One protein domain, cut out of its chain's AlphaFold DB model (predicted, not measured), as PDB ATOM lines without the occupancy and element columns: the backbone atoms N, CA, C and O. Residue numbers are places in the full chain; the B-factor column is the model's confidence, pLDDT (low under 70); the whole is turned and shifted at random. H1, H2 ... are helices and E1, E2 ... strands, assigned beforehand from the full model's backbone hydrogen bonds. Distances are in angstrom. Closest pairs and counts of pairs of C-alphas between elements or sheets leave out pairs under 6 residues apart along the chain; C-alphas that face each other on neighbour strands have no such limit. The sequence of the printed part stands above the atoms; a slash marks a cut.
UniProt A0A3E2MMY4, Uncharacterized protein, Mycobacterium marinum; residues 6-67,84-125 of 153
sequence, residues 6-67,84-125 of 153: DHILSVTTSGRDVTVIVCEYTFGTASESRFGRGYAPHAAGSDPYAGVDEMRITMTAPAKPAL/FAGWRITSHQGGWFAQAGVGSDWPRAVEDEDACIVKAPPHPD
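This is residues 6 to 67 and 84 to 125 of the 153 residues of an uncharacterized protein of Mycobacterium marinum (UniProt A0A3E2MMY4). A twisted sheet of four antiparallel strands, E1 E2 E5 E6, makes the main body, with a single helix, H1, packed slantwise over one face. At one end of the longest axis lies a small separate hairpin of two short strands, E3 and E4, at a distance from the body. The printed part has 104 residues with six named strands and one named helix, in the order E1 E2 E3 E4 E5 E6 H1; the class is mixed, helices and strands, and under half of the residues, 51, are in named elements. The whole is loose, with a radius of gyration of the C-alphas of 16.4 A, and elongated, with spans of 53 by 28 by 25 A.

In the larger sheet, E1 is residues 6 to 14, 23.5 A long, from C-alpha 6 at (527.894, 467.886, 575.197), and it bends by 54 degrees at residue 9. E2 is residues 17 to 25, 25.8 A, E5 is residues 52 to 60, 26.5 A, and E6 is residues 88 to 94, 18.1 A. The short strands are E3, residues 30 to 32, 6.9 A, and E4, residues 39 to 41, 6.4 A. H1 is residues 109 to 119, 15.3 A, ending at C-alpha 119 at (519.211, 464.396, 579.930).

E1 and E6 are the edge strands of the larger sheet. E1 and E2 form a hairpin, antiparallel at 167 degrees, with N 12 and O 19 at 2.8 A, within hydrogen-bond range. E2 and E5 are antiparallel at 159 degrees, with N 20 and O 57 at 2.8 A. E5 and E6 are antiparallel at 157 degrees, with N 56 and O 93 at 2.8 A. H1 is on this sheet, the two making two layers, a helix on one face of a sheet, at a height over the sheet of 8.5 A. It lies over E2, and only just over E1 and E5, with 3 C-alphas falling on each; on the local plane it runs slantwise to the strands, at 53 degrees to E2. The closest C-alphas of E5 and H1 are those of Glu 54 and Glu 113, 5.2 A apart; those of E2 and H1 are Cys 23 and Cys 116, 5.3 A apart. In H1 every O i to N i+4 pair is within hydrogen-bond range. E3 and E4, a hairpin, are antiparallel at 148 degrees, with N 31 and O 40 at 2.9 A, and both are apart from E1, E2, E5, E6 and H1.

The C-alphas of Phe 35 and Lys 64 are the two farthest apart, at 54.1 A. Residues 68 to 83 are not printed, and C-alphas 67 and 84 are 11.6 A apart across this cut, which lies in the link from E5 to E6. The link from E6 to H1, residues 95 to 108, is long. The mean pLDDT of the printed part is 88.9; residue 46 and residues 97 to 99 are under 70.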
ATOM      1  N   ASP A   6     527.583 469.262 574.838       94.06
ATOM      2  CA  ASP A   6     527.894 467.886 575.197       94.06
ATOM      3  C   ASP A   6     527.657 467.671 576.697       94.06
ATOM      4  O   ASP A   6     527.866 468.576 577.514       94.06
ATOM      5  N   HIS A   7     527.217 466.475 577.074       94.81
ATOM      6  CA  HIS A   7     526.999 466.076 578.461       94.81
ATOM      7  C   HIS A   7     527.685 464.744 578.746       94.81
ATOM      8  O   HIS A   7     527.401 463.745 578.097       94.81
ATOM      9  N   ILE A   8     528.569 464.703 579.744       96.38
ATOM     10  CA  ILE A   8     529.150 463.439 580.207       96.38
ATOM     11  C   ILE A   8     528.058 462.659 580.938       96.38
ATOM     12  O   ILE A   8     527.684 463.019 582.055       96.38
ATOM     13  N   LEU A   9     527.575 461.588 580.316       97.62
ATOM     14  CA  LEU A   9     526.550 460.721 580.880       97.62
ATOM     15  C   LEU A   9     527.140 459.779 581.931       97.62
ATOM     16  O   LEU A   9     526.571 459.600 583.008       97.62
ATOM     17  N   SER A  10     528.284 459.164 581.625       97.19
ATOM     18  CA  SER A  10     528.959 458.264 582.558       97.19
ATOM     19  C   SER A  10     530.458 458.155 582.299       97.19
ATOM     20  O   SER A  10     530.942 458.374 581.190       97.19
ATOM     21  N   VAL A  11     531.190 457.792 583.353       97.06
ATOM     22  CA  VAL A  11     532.619 457.474 583.311       97.06
ATOM     23  C   VAL A  11     532.818 456.147 584.029       97.06
ATOM     24  O   VAL A  11     532.449 456.010 585.194       97.06
ATOM     25  N   THR A  12     533.407 455.174 583.340       96.69
ATOM     26  CA  THR A  12     533.736 453.856 583.891       96.69
ATOM     27  C   THR A  12     535.229 453.606 583.746       96.69
ATOM     28  O   THR A  12     535.790 453.824 582.677       96.69
ATOM     29  N   THR A  13     535.871 453.116 584.807       95.88
ATOM     30  CA  THR A  13     537.324 452.902 584.854       95.88
ATOM     31  C   THR A  13     537.644 451.455 585.210       95.88
ATOM     32  O   THR A  13     537.125 450.930 586.193       95.88
ATOM     33  N   SER A  14     538.543 450.828 584.450       95.19
ATOM     34  CA  SER A  14     539.120 449.510 584.723       95.19
ATOM     35  C   SER A  14     540.643 449.583 584.616       95.19
ATOM     36  O   SER A  14     541.218 449.669 583.530       95.19
ATOM     37  N   GLY A  15     541.327 449.602 585.762       93.56
ATOM     38  CA  GLY A  15     542.767 449.854 585.803       93.56
ATOM     39  C   GLY A  15     543.099 451.235 585.230       93.56
ATOM     40  O   GLY A  15     542.784 452.251 585.845       93.56
ATOM     41  N   ARG A  16     543.752 451.267 584.064       94.31
ATOM     42  CA  ARG A  16     544.052 452.513 583.337       94.31
ATOM     43  C   ARG A  16     543.124 452.756 582.157       94.31
ATOM     44  O   ARG A  16     543.208 453.829 581.572       94.31
ATOM     45  N   ASP A  17     542.281 451.799 581.807       96.50
ATOM     46  CA  ASP A  17     541.344 451.960 580.709       96.50
ATOM     47  C   ASP A  17     540.095 452.662 581.230       96.50
ATOM     48  O   ASP A  17     539.527 452.289 582.258       96.50
ATOM     49  N   VAL A  18     539.701 453.725 580.541       96.75
ATOM     50  CA  VAL A  18     538.572 454.575 580.906       96.75
ATOM     51  C   VAL A  18     537.635 454.660 579.723       96.75
ATOM     52  O   VAL A  18     538.053 455.013 578.626       96.75
ATOM     53  N   THR A  19     536.364 454.378 579.958       96.38
ATOM     54  CA  THR A  19     535.291 454.542 578.981       96.38
ATOM     55  C   THR A  19     534.386 455.667 579.446       96.38
ATOM     56  O   THR A  19     533.916 455.661 580.585       96.38
ATOM     57  N   VAL A  20     534.137 456.624 578.563       96.88
ATOM     58  CA  VAL A  20     533.232 457.746 578.793       96.88
ATOM     59  C   VAL A  20     532.100 457.656 577.789       96.88
ATOM     60  O   VAL A  20     532.352 457.514 576.592       96.88
ATOM     61  N   ILE A  21     530.871 457.749 578.288       97.00
ATOM     62  CA  ILE A  21     529.689 457.952 577.454       97.00
ATOM     63  C   ILE A  21     529.326 459.432 577.508       97.00
ATOM     64  O   ILE A  21     529.218 460.007 578.597       97.00
ATOM     65  N   VAL A  22     529.170 460.046 576.341       96.62
ATOM     66  CA  VAL A  22     528.868 461.466 576.169       96.62
ATOM     67  C   VAL A  22     527.616 461.599 575.314       96.62
ATOM     68  O   VAL A  22     527.497 460.933 574.296       96.62
ATOM     69  N   CYS A  23     526.702 462.466 575.720       95.81
ATOM     70  CA  CYS A  23     525.563 462.880 574.913       95.81
ATOM     71  C   CYS A  23     525.943 464.126 574.127       95.81
ATOM     72  O   CYS A  23     526.351 465.116 574.735       95.81
ATOM     73  N   GLU A  24     525.801 464.082 572.813       94.56
ATOM     74  CA  GLU A  24     525.979 465.203 571.901       94.56
ATOM     75  C   GLU A  24     524.615 465.797 571.540       94.56
ATOM     76  O   GLU A  24     523.676 465.078 571.204       94.56
ATOM     77  N   TYR A  25     524.498 467.122 571.621       94.19
ATOM     78  CA  TYR A  25     523.273 467.856 571.315       94.19
ATOM     79  C   TYR A  25     523.513 468.877 570.200       94.19
ATOM     80  O   TYR A  25     524.138 469.927 570.409       94.19
ATOM     81  N   THR A  26     522.981 468.599 569.008       93.19
ATOM     82  CA  THR A  26     523.226 469.380 567.782       93.19
ATOM     83  C   THR A  26     522.078 470.315 567.400       93.19
ATOM     84  O   THR A  26     522.238 471.165 566.521       93.19
ATOM     85  N   PHE A  27     520.949 470.276 568.108       91.50
ATOM     86  CA  PHE A  27     519.782 471.129 567.842       91.50
ATOM     87  C   PHE A  27     519.985 472.635 568.084       91.50
ATOM     88  O   PHE A  27     519.158 473.449 567.687       91.50
ATOM     89  N   GLY A  28     521.116 473.038 568.671       92.31
ATOM     90  CA  GLY A  28     521.569 474.435 568.734       92.31
ATOM     91  C   GLY A  28     522.418 474.883 567.535       92.31
ATOM     92  O   GLY A  28     523.027 475.960 567.577       92.31
ATOM     93  N   THR A  29     522.522 474.061 566.485       93.88
ATOM     94  CA  THR A  29     523.429 474.279 565.352       93.88
ATOM     95  C   THR A  29     522.727 474.210 563.996       93.88
ATOM     96  O   THR A  29     521.697 473.562 563.821       93.88
ATOM     97  N   ALA A  30     523.304 474.911 563.021       94.31
ATOM     98  CA  ALA A  30     522.774 475.013 561.666       94.31
ATOM     99  C   ALA A  30     523.883 475.188 560.625       94.31
ATOM    100  O   ALA A  30     524.998 475.633 560.937       94.31
ATOM    101  N   SER A  31     523.548 474.918 559.370       93.44
ATOM    102  CA  SER A  31     524.362 475.220 558.192       93.44
ATOM    103  C   SER A  31     523.682 476.295 557.344       93.44
ATOM    104  O   SER A  31     522.481 476.534 557.471       93.44
ATOM    105  N   GLU A  32     524.447 476.997 556.508       93.38
ATOM    106  CA  GLU A  32     523.840 477.873 555.500       93.38
ATOM    107  C   GLU A  32     522.919 477.052 554.599       93.38
ATOM    108  O   GLU A  32     523.258 475.938 554.188       93.38
ATOM    109  N   SER A  33     521.735 477.586 554.303       90.12
ATOM    110  CA  SER A  33     520.801 476.877 553.437       90.12
ATOM    111  C   SER A  33     521.361 476.753 552.019       90.12
ATOM    112  O   SER A  33     522.107 477.609 551.536       90.12
ATOM    113  N   ARG A  34     520.940 475.705 551.304       78.19
ATOM    114  CA  ARG A  34     521.380 475.398 549.928       78.19
ATOM    115  C   ARG A  34     521.200 476.545 548.924       78.19
ATOM    116  O   ARG A  34     521.813 476.513 547.863       78.19
ATOM    117  N   PHE A  35     520.356 477.527 549.240       77.12
ATOM    118  CA  PHE A  35     520.038 478.670 548.383       77.12
ATOM    119  C   PHE A  35     520.559 480.007 548.935       77.12
ATOM    120  O   PHE A  35     520.149 481.064 548.455       77.12
ATOM    121  N   GLY A  36     521.426 479.979 549.956       75.00
ATOM    122  CA  GLY A  36     522.047 481.172 550.545       75.00
ATOM    123  C   GLY A  36     521.071 482.106 551.268       75.00
ATOM    124  O   GLY A  36     521.416 483.246 551.571       75.00
ATOM    125  N   ARG A  37     519.839 481.656 551.528       84.44
ATOM    126  CA  ARG A  37     518.830 482.408 552.286       84.44
ATOM    127  C   ARG A  37     518.593 481.711 553.611       84.44
ATOM    128  O   ARG A  37     518.010 480.634 553.619       84.44
ATOM    129  N   GLY A  38     519.031 482.323 554.704       91.25
ATOM    130  CA  GLY A  38     518.853 481.777 556.048       91.25
ATOM    131  C   GLY A  38     519.656 480.500 556.303       91.25
ATOM    132  O   GLY A  38     520.545 480.122 555.537       91.25
ATOM    133  N   TYR A  39     519.327 479.843 557.409       94.12
ATOM    134  CA  TYR A  39     520.072 478.712 557.937       94.12
ATOM    135  C   TYR A  39     519.177 477.500 558.161       94.12
ATOM    136  O   TYR A  39     518.090 477.612 558.730       94.12
ATOM    137  N   ALA A  40     519.654 476.351 557.691       93.94
ATOM    138  CA  ALA A  40     519.004 475.062 557.849       93.94
ATOM    139  C   ALA A  40     519.530 474.391 559.130       93.94
ATOM    140  O   ALA A  40     520.748 474.198 559.250       93.94
ATOM    141  N   PRO A  41     518.658 474.049 560.092       93.12
ATOM    142  CA  PRO A  41     519.083 473.412 561.330       93.12
ATOM    143  C   PRO A  41     519.614 472.004 561.059       93.12
ATOM    144  O   PRO A  41     519.131 471.317 560.158       93.12
ATOM    145  N   HIS A  42     520.600 471.564 561.843       91.12
ATOM    146  CA  HIS A  42     521.086 470.182 561.753       91.12
ATOM    147  C   HIS A  42     520.072 469.180 562.313       91.12
ATOM    148  O   HIS A  42     519.959 468.074 561.792       91.12
ATOM    149  N   ALA A  43     519.277 469.603 563.298       90.31
ATOM    150  CA  ALA A  43     518.200 468.818 563.878       90.31
ATOM    151  C   ALA A  43     516.890 469.609 563.912       90.31
ATOM    152  O   ALA A  43     516.861 470.779 564.296       90.31
ATOM    153  N   ALA A  44     515.811 468.970 563.464       85.81
ATOM    154  CA  ALA A  44     514.473 469.545 563.430       85.81
ATOM    155  C   ALA A  44     513.394 468.456 563.412       85.81
ATOM    156  O   ALA A  44     513.573 467.376 562.830       85.81
ATOM    157  N   GLY A  45     512.232 468.801 563.960       79.69
ATOM    158  CA  GLY A  45     511.094 467.909 564.146       79.69
ATOM    159  C   GLY A  45     510.762 467.687 565.620       79.69
ATOM    160  O   GLY A  45     511.550 467.993 566.503       79.69
ATOM    161  N   SER A  46     509.573 467.139 565.864       68.56
ATOM    162  CA  SER A  46     509.068 466.790 567.200       68.56
ATOM    163  C   SER A  46     509.581 465.442 567.715       68.56
ATOM    164  O   SER A  46     509.036 464.902 568.675       68.56
ATOM    165  N   ASP A  47     510.536 464.848 567.006       78.12
ATOM    166  CA  ASP A  47     511.130 463.572 567.366       78.12
ATOM    167  C   ASP A  47     512.043 463.791 568.585       78.12
ATOM    168  O   ASP A  47     512.940 464.632 568.493       78.12
ATOM    169  N   PRO A  48     511.839 463.094 569.720       72.62
ATOM    170  CA  PRO A  48     512.695 463.256 570.895       72.62
ATOM    171  C   PRO A  48     514.173 462.925 570.629       72.62
ATOM    172  O   PRO A  48     515.025 463.391 571.379       72.62
ATOM    173  N   TYR A  49     514.476 462.181 569.561       79.88
ATOM    174  CA  TYR A  49     515.839 461.860 569.129       79.88
ATOM    175  C   TYR A  49     516.482 462.973 568.283       79.88
ATOM    176  O   TYR A  49     517.674 462.922 567.990       79.88
ATOM    177  N   ALA A  50     515.724 463.983 567.838       87.62
ATOM    178  CA  ALA A  50     516.232 464.977 566.898       87.62
ATOM    179  C   ALA A  50     517.452 465.726 567.467       87.62
ATOM    180  O   ALA A  50     517.343 466.556 568.367       87.62
ATOM    181  N   GLY A  51     518.625 465.457 566.886       90.12
ATOM    182  CA  GLY A  51     519.878 466.103 567.276       90.12
ATOM    183  C   GLY A  51     520.376 465.712 568.657       90.12
ATOM    184  O   GLY A  51     521.028 466.539 569.296       90.12
ATOM    185  N   VAL A  52     520.021 464.516 569.117       93.00
ATOM    186  CA  VAL A  52     520.617 463.849 570.268       93.00
ATOM    187  C   VAL A  52     521.377 462.647 569.724       93.00
ATOM    188  O   VAL A  52     520.772 461.805 569.074       93.00
ATOM    189  N   ASP A  53     522.674 462.571 569.993       91.69
ATOM    190  CA  ASP A  53     523.512 461.446 569.581       91.69
ATOM    191  C   ASP A  53     524.362 460.979 570.772       91.69
ATOM    192  O   ASP A  53     524.877 461.789 571.550       91.69
ATOM    193  N   GLU A  54     524.547 459.674 570.931       93.50
ATOM    194  CA  GLU A  54     525.449 459.088 571.916       93.50
ATOM    195  C   GLU A  54     526.860 458.889 571.344       93.50
ATOM    196  O   GLU A  54     527.070 458.426 570.223       93.50
ATOM    197  N   MET A  55     527.867 459.220 572.148       94.88
ATOM    198  CA  MET A  55     529.281 459.017 571.847       94.88
ATOM    199  C   MET A  55     529.933 458.161 572.923       94.88
ATOM    200  O   MET A  55     529.754 458.394 574.120       94.88
ATOM    201  N   ARG A  56     530.773 457.215 572.504       94.38
ATOM    202  CA  ARG A  56     531.633 456.435 573.393       94.38
ATOM    203  C   ARG A  56     533.088 456.714 573.084       94.38
ATOM    204  O   ARG A  56     533.587 456.414 572.000       94.38
ATOM    205  N   ILE A  57     533.783 457.244 574.082       94.31
ATOM    206  CA  ILE A  57     535.207 457.551 574.014       94.31
ATOM    207  C   ILE A  57     535.927 456.614 574.974       94.31
ATOM    208  O   ILE A  57     535.655 456.621 576.176       94.31
ATOM    209  N   THR A  58     536.861 455.816 574.462       94.50
ATOM    210  CA  THR A  58     537.762 455.033 575.314       94.50
ATOM    211  C   THR A  58     539.120 455.706 575.382       94.50
ATOM    212  O   THR A  58     539.608 456.270 574.402       94.50
ATOM    213  N   MET A  59     539.739 455.658 576.553       96.25
ATOM    214  CA  MET A  59     541.008 456.299 576.844       96.25
ATOM    215  C   MET A  59     541.887 455.408 577.713       96.25
ATOM    216  O   MET A  59     541.394 454.553 578.443       96.25
ATOM    217  N   THR A  60     543.188 455.673 577.698       96.00
ATOM    218  CA  THR A  60     544.140 455.128 578.663       96.00
ATOM    219  C   THR A  60     544.718 456.257 579.512       96.00
ATOM    220  O   THR A  60     545.279 457.223 578.986       96.00
ATOM    221  N   ALA A  61     544.600 456.118 580.829       93.19
ATOM    222  CA  ALA A  61     545.177 457.008 581.827       93.19
ATOM    223  C   ALA A  61     546.717 456.886 581.879       93.19
ATOM    224  O   ALA A  61     547.274 455.806 581.626       93.19
ATOM    225  N   PRO A  62     547.438 457.961 582.248       91.56
ATOM    226  CA  PRO A  62     548.893 457.926 582.365       91.56
ATOM    227  C   PRO A  62     549.355 456.907 583.422       91.56
ATOM    228  O   PRO A  62     548.695 456.666 584.428       91.56
ATOM    229  N   ALA A  63     550.529 456.297 583.204       89.62
ATOM    230  CA  ALA A  63     551.090 455.289 584.117       89.62
ATOM    231  C   ALA A  63     551.410 455.844 585.514       89.62
ATOM    232  O   ALA A  63     551.346 455.122 586.505       89.62
ATOM    233  N   LYS A  64     551.783 457.123 585.574       85.69
ATOM    234  CA  LYS A  64     551.958 457.867 586.815       85.69
ATOM    235  C   LYS A  64     550.766 458.812 586.947       85.69
ATOM    236  O   LYS A  64     550.476 459.493 585.962       85.69
ATOM    237  N   PRO A  65     550.101 458.874 588.112       76.06
ATOM    238  CA  PRO A  65     549.026 459.829 588.334       76.06
ATOM    239  C   PRO A  65     549.505 461.244 588.005       76.06
ATOM    240  O   PRO A  65     550.509 461.704 588.552       76.06
ATOM    241  N   ALA A  66     548.814 461.910 587.083       72.00
ATOM    242  CA  ALA A  66     549.014 463.333 586.866       72.00
ATOM    243  C   ALA A  66     548.432 464.098 588.062       72.00
ATOM    244  O   ALA A  66     547.439 463.671 588.658       72.00
ATOM    245  N   LEU A  67     549.049 465.224 588.415       75.12
ATOM    246  CA  LEU A  67     548.437 466.149 589.365       75.12
ATOM    247  C   LEU A  67     547.085 466.623 588.802       75.12
ATOM    248  O   LEU A  67     546.978 466.788 587.583       75.12
ATOM    249  N   PHE A  84     546.349 467.089 577.697       81.25
ATOM    250  CA  PHE A  84     545.876 465.771 578.088       81.25
ATOM    251  C   PHE A  84     546.769 465.136 579.151       81.25
ATOM    252  O   PHE A  84     546.401 464.104 579.691       81.25
ATOM    253  N   ALA A  85     547.929 465.721 579.480       84.62
ATOM    254  CA  ALA A  85     548.808 465.272 580.570       84.62
ATOM    255  C   ALA A  85     549.076 463.749 580.567       84.62
ATOM    256  O   ALA A  85     549.055 463.084 581.605       84.62
ATOM    257  N   GLY A  86     549.316 463.186 579.377       87.81
ATOM    258  CA  GLY A  86     549.616 461.766 579.183       87.81
ATOM    259  C   GLY A  86     548.402 460.840 579.048       87.81
ATOM    260  O   GLY A  86     548.599 459.644 578.825       87.81
ATOM    261  N   TRP A  87     547.176 461.361 579.136       91.44
ATOM    262  CA  TRP A  87     545.978 460.642 578.704       91.44
ATOM    263  C   TRP A  87     545.991 460.431 577.190       91.44
ATOM    264  O   TRP A  87     546.468 461.276 576.432       91.44
ATOM    265  N   ARG A  88     545.469 459.290 576.737       92.12
ATOM    266  CA  ARG A  88     545.378 458.960 575.310       92.12
ATOM    267  C   ARG A  88     543.990 458.459 574.974       92.12
ATOM    268  O   ARG A  88     543.550 457.504 575.599       92.12
ATOM    269  N   ILE A  89     543.345 459.049 573.973       92.25
ATOM    270  CA  ILE A  89     542.134 458.483 573.369       92.25
ATOM    271  C   ILE A  89     542.542 457.263 572.542       92.25
ATOM    272  O   ILE A  89     543.457 457.339 571.724       92.25
ATOM    273  N   THR A  90     541.888 456.133 572.793       93.50
ATOM    274  CA  THR A  90     542.133 454.850 572.124       93.50
ATOM    275  C   THR A  90     541.008 454.458 571.171       93.50
ATOM    276  O   THR A  90     541.259 453.696 570.243       93.50
ATOM    277  N   SER A  91     539.799 454.995 571.358       91.56
ATOM    278  CA  SER A  91     538.664 454.817 570.448       91.56
ATOM    279  C   SER A  91     537.679 455.978 570.567       91.56
ATOM    280  O   SER A  91     537.552 456.591 571.630       91.56
ATOM    281  N   HIS A  92     536.971 456.241 569.472       91.75
ATOM    282  CA  HIS A  92     535.839 457.155 569.381       91.75
ATOM    283  C   HIS A  92     534.761 456.483 568.531       91.75
ATOM    284  O   HIS A  92     535.041 456.078 567.401       91.75
ATOM    285  N   GLN A  93     533.550 456.362 569.064       92.19
ATOM    286  CA  GLN A  93     532.416 455.723 568.397       92.19
ATOM    287  C   GLN A  93     531.155 456.556 568.600       92.19
ATOM    288  O   GLN A  93     530.983 457.134 569.673       92.19
ATOM    289  N   GLY A  94     530.275 456.568 567.604       91.12
ATOM    290  CA  GLY A  94     529.024 457.325 567.661       91.12
ATOM    291  C   GLY A  94     529.208 458.836 567.484       91.12
ATOM    292  O   GLY A  94     530.241 459.314 567.007       91.12
ATOM    293  N   GLY A  95     528.180 459.586 567.866       90.00
ATOM    294  CA  GLY A  95     528.074 461.019 567.614       90.00
ATOM    295  C   GLY A  95     527.664 461.348 566.182       90.00
ATOM    296  O   GLY A  95     527.859 460.574 565.237       90.00
ATOM    297  N   TRP A  96     527.164 462.564 566.021       84.12
ATOM    298  CA  TRP A  96     526.644 463.142 564.792       84.12
ATOM    299  C   TRP A  96     527.646 463.087 563.633       84.12
ATOM    300  O   TRP A  96     527.288 462.823 562.484       84.12
ATOM    301  N   PHE A  97     528.931 463.326 563.915       69.31
ATOM    302  CA  PHE A  97     529.976 463.378 562.888       69.31
ATOM    303  C   PHE A  97     530.689 462.042 562.638       69.31
ATOM    304  O   PHE A  97     531.400 461.926 561.636       69.31
ATOM    305  N   ALA A  98     530.547 461.043 563.516       67.12
ATOM    306  CA  ALA A  98     531.371 459.834 563.476       67.12
ATOM    307  C   ALA A  98     530.635 458.571 563.957       67.12
ATOM    308  O   ALA A  98     531.137 457.827 564.794       67.12
ATOM    309  N   GLN A  99     529.509 458.253 563.315       69.38
ATOM    310  CA  GLN A  99     528.659 457.080 563.593       69.38
ATOM    311  C   GLN A  99     529.339 455.693 563.437       69.38
ATOM    312  O   GLN A  99     528.691 454.654 563.552       69.38
ATOM    313  N   ALA A 100     530.642 455.631 563.152       72.88
ATOM    314  CA  ALA A 100     531.377 454.376 563.055       72.88
ATOM    315  C   ALA A 100     531.493 453.672 564.420       72.88
ATOM    316  O   ALA A 100     531.592 454.308 565.469       72.88
ATOM    317  N   GLY A 101     531.532 452.337 564.398       70.38
ATOM    318  CA  GLY A 101     531.757 451.518 565.592       70.38
ATOM    319  C   GLY A 101     530.569 451.426 566.558       70.38
ATOM    320  O   GLY A 101     530.748 450.964 567.684       70.38
ATOM    321  N   VAL A 102     529.373 451.830 566.126       76.19
ATOM    322  CA  VAL A 102     528.097 451.500 566.783       76.19
ATOM    323  C   VAL A 102     527.671 450.076 566.373       76.19
ATOM    324  O   VAL A 102     527.985 449.630 565.268       76.19
ATOM    325  N   GLY A 103     526.991 449.332 567.255       75.50
ATOM    326  CA  GLY A 103     526.506 447.970 566.982       75.50
ATOM    327  C   GLY A 103     527.147 446.908 567.878       75.50
ATOM    328  O   GLY A 103     527.116 447.032 569.097       75.50
ATOM    329  N   SER A 104     527.731 445.848 567.302       76.88
ATOM    330  CA  SER A 104     528.271 444.713 568.080       76.88
ATOM    331  C   SER A 104     529.333 445.116 569.102       76.88
ATOM    332  O   SER A 104     529.413 444.524 570.177       76.88
ATOM    333  N   ASP A 105     530.127 446.137 568.784       82.81
ATOM    334  CA  ASP A 105     531.191 446.622 569.662       82.81
ATOM    335  C   ASP A 105     530.630 447.469 570.810       82.81
ATOM    336  O   ASP A 105     531.262 447.591 571.864       82.81
ATOM    337  N   TRP A 106     529.429 448.030 570.645       89.88
ATOM    338  CA  TRP A 106     528.707 448.799 571.655       89.88
ATOM    339  C   TRP A 106     527.279 448.270 571.846       89.88
ATOM    340  O   TRP A 106     526.317 448.902 571.417       89.88
ATOM    341  N   PRO A 107     527.114 447.139 572.561       88.50
ATOM    342  CA  PRO A 107     525.807 446.500 572.711       88.50
ATOM    343  C   PRO A 107     524.747 447.359 573.404       88.50
ATOM    344  O   PRO A 107     523.569 447.088 573.226       88.50
ATOM    345  N   ARG A 108     525.169 448.354 574.198       90.56
ATOM    346  CA  ARG A 108     524.274 449.242 574.952       90.56
ATOM    347  C   ARG A 108     524.012 450.609 574.308       90.56
ATOM    348  O   ARG A 108     523.624 451.534 575.011       90.56
ATOM    349  N   ALA A 109     524.329 450.777 573.024       90.19
ATOM    350  CA  ALA A 109     524.219 452.082 572.369       90.19
ATOM    351  C   ALA A 109     522.794 452.653 572.478       90.19
ATOM    352  O   ALA A 109     522.634 453.798 572.875       90.19
ATOM    353  N   VAL A 110     521.772 451.813 572.276       90.69
ATOM    354  CA  VAL A 110     520.357 452.213 572.377       90.69
ATOM    355  C   VAL A 110     519.998 452.678 573.792       90.69
ATOM    356  O   VAL A 110     519.380 453.722 573.962       90.69
ATOM    357  N   GLU A 111     520.408 451.949 574.833       94.50
ATOM    358  CA  GLU A 111     520.128 452.363 576.212       94.50
ATOM    359  C   GLU A 111     520.898 453.630 576.617       94.50
ATOM    360  O   GLU A 111     520.425 454.407 577.452       94.50
ATOM    361  N   ASP A 112     522.095 453.827 576.061       94.88
ATOM    362  CA  ASP A 112     522.891 455.033 576.272       94.88
ATOM    363  C   ASP A 112     522.265 456.245 575.539       94.88
ATOM    364  O   ASP A 112     522.192 457.326 576.127       94.88
ATOM    365  N   GLU A 113     521.723 456.059 574.328       92.25
ATOM    366  CA  GLU A 113     520.952 457.060 573.569       92.25
ATOM    367  C   GLU A 113     519.673 457.476 574.315       92.25
ATOM    368  O   GLU A 113     519.449 458.665 574.563       92.25
ATOM    369  N   ASP A 114     518.882 456.509 574.790       94.88
ATOM    370  CA  ASP A 114     517.679 456.757 575.596       94.88
ATOM    371  C   ASP A 114     517.998 457.595 576.846       94.88
ATOM    372  O   ASP A 114     517.288 458.542 577.208       94.88
ATOM    373  N   ALA A 115     519.106 457.278 577.520       96.19
ATOM    374  CA  ALA A 115     519.565 458.039 578.674       96.19
ATOM    375  C   ALA A 115     520.005 459.466 578.289       96.19
ATOM    376  O   ALA A 115     519.780 460.407 579.061       96.19
ATOM    377  N   CYS A 116     520.581 459.646 577.100       95.38
ATOM    378  CA  CYS A 116     520.931 460.956 576.564       95.38
ATOM    379  C   CYS A 116     519.713 461.824 576.251       95.38
ATOM    380  O   CYS A 116     519.740 463.018 576.574       95.38
ATOM    381  N   ILE A 117     518.635 461.236 575.730       93.69
ATOM    382  CA  ILE A 117     517.353 461.918 575.503       93.69
ATOM    383  C   ILE A 117     516.770 462.424 576.824       93.69
ATOM    384  O   ILE A 117     516.373 463.582 576.930       93.69
ATOM    385  N   VAL A 118     516.781 461.596 577.875       94.81
ATOM    386  CA  VAL A 118     516.272 461.989 579.205       94.81
ATOM    387  C   VAL A 118     517.055 463.166 579.803       94.81
ATOM    388  O   VAL A 118     516.506 463.950 580.581       94.81
ATOM    389  N   LYS A 119     518.344 463.300 579.469       94.62
ATOM    390  CA  LYS A 119     519.211 464.396 579.930       94.62
ATOM    391  C   LYS A 119     519.235 465.604 578.996       94.62
ATOM    392  O   LYS A 119     519.836 466.616 579.367       94.62
ATOM    393  N   ALA A 120     518.596 465.514 577.832       92.69
ATOM    394  CA  ALA A 120     518.658 466.557 576.826       92.69
ATOM    395  C   ALA A 120     518.131 467.891 577.382       92.69
ATOM    396  O   ALA A 120     517.095 467.933 578.057       92.69
ATOM    397  N   PRO A 121     518.828 469.012 577.122       90.00
ATOM    398  CA  PRO A 121     518.262 470.319 577.400       90.00
ATOM    399  C   PRO A 121     517.030 470.559 576.509       90.00
ATOM    400  O   PRO A 121     516.855 469.865 575.509       90.00
ATOM    401  N   PRO A 122     516.192 471.564 576.823       86.62
ATOM    402  CA  PRO A 122     515.039 471.889 575.993       86.62
ATOM    403  C   PRO A 122     515.425 472.075 574.520       86.62
ATOM    404  O   PRO A 122     516.307 472.883 574.202       86.62
ATOM    405  N   HIS A 123     514.763 471.321 573.646       81.12
ATOM    406  CA  HIS A 123     514.932 471.405 572.200       81.12
ATOM    407  C   HIS A 123     514.188 472.649 571.671       81.12
ATOM    408  O   HIS A 123     513.097 472.957 572.154       81.12
ATOM    409  N   PRO A 124     514.745 473.403 570.710       80.50
ATOM    410  CA  PRO A 124     514.016 474.483 570.051       80.50
ATOM    411  C   PRO A 124     512.922 473.916 569.131       80.50
ATOM    412  O   PRO A 124     513.163 472.948 568.419       80.50
ATOM    413  N   ASP A 125     511.736 474.524 569.078       83.75
ATOM    414  CA  ASP A 125     510.624 474.055 568.230       83.75
ATOM    415  C   ASP A 125     510.863 474.365 566.733       83.75
ATOM    416  O   ASP A 125     510.208 475.214 566.126       83.75
TER     417      ASP A 125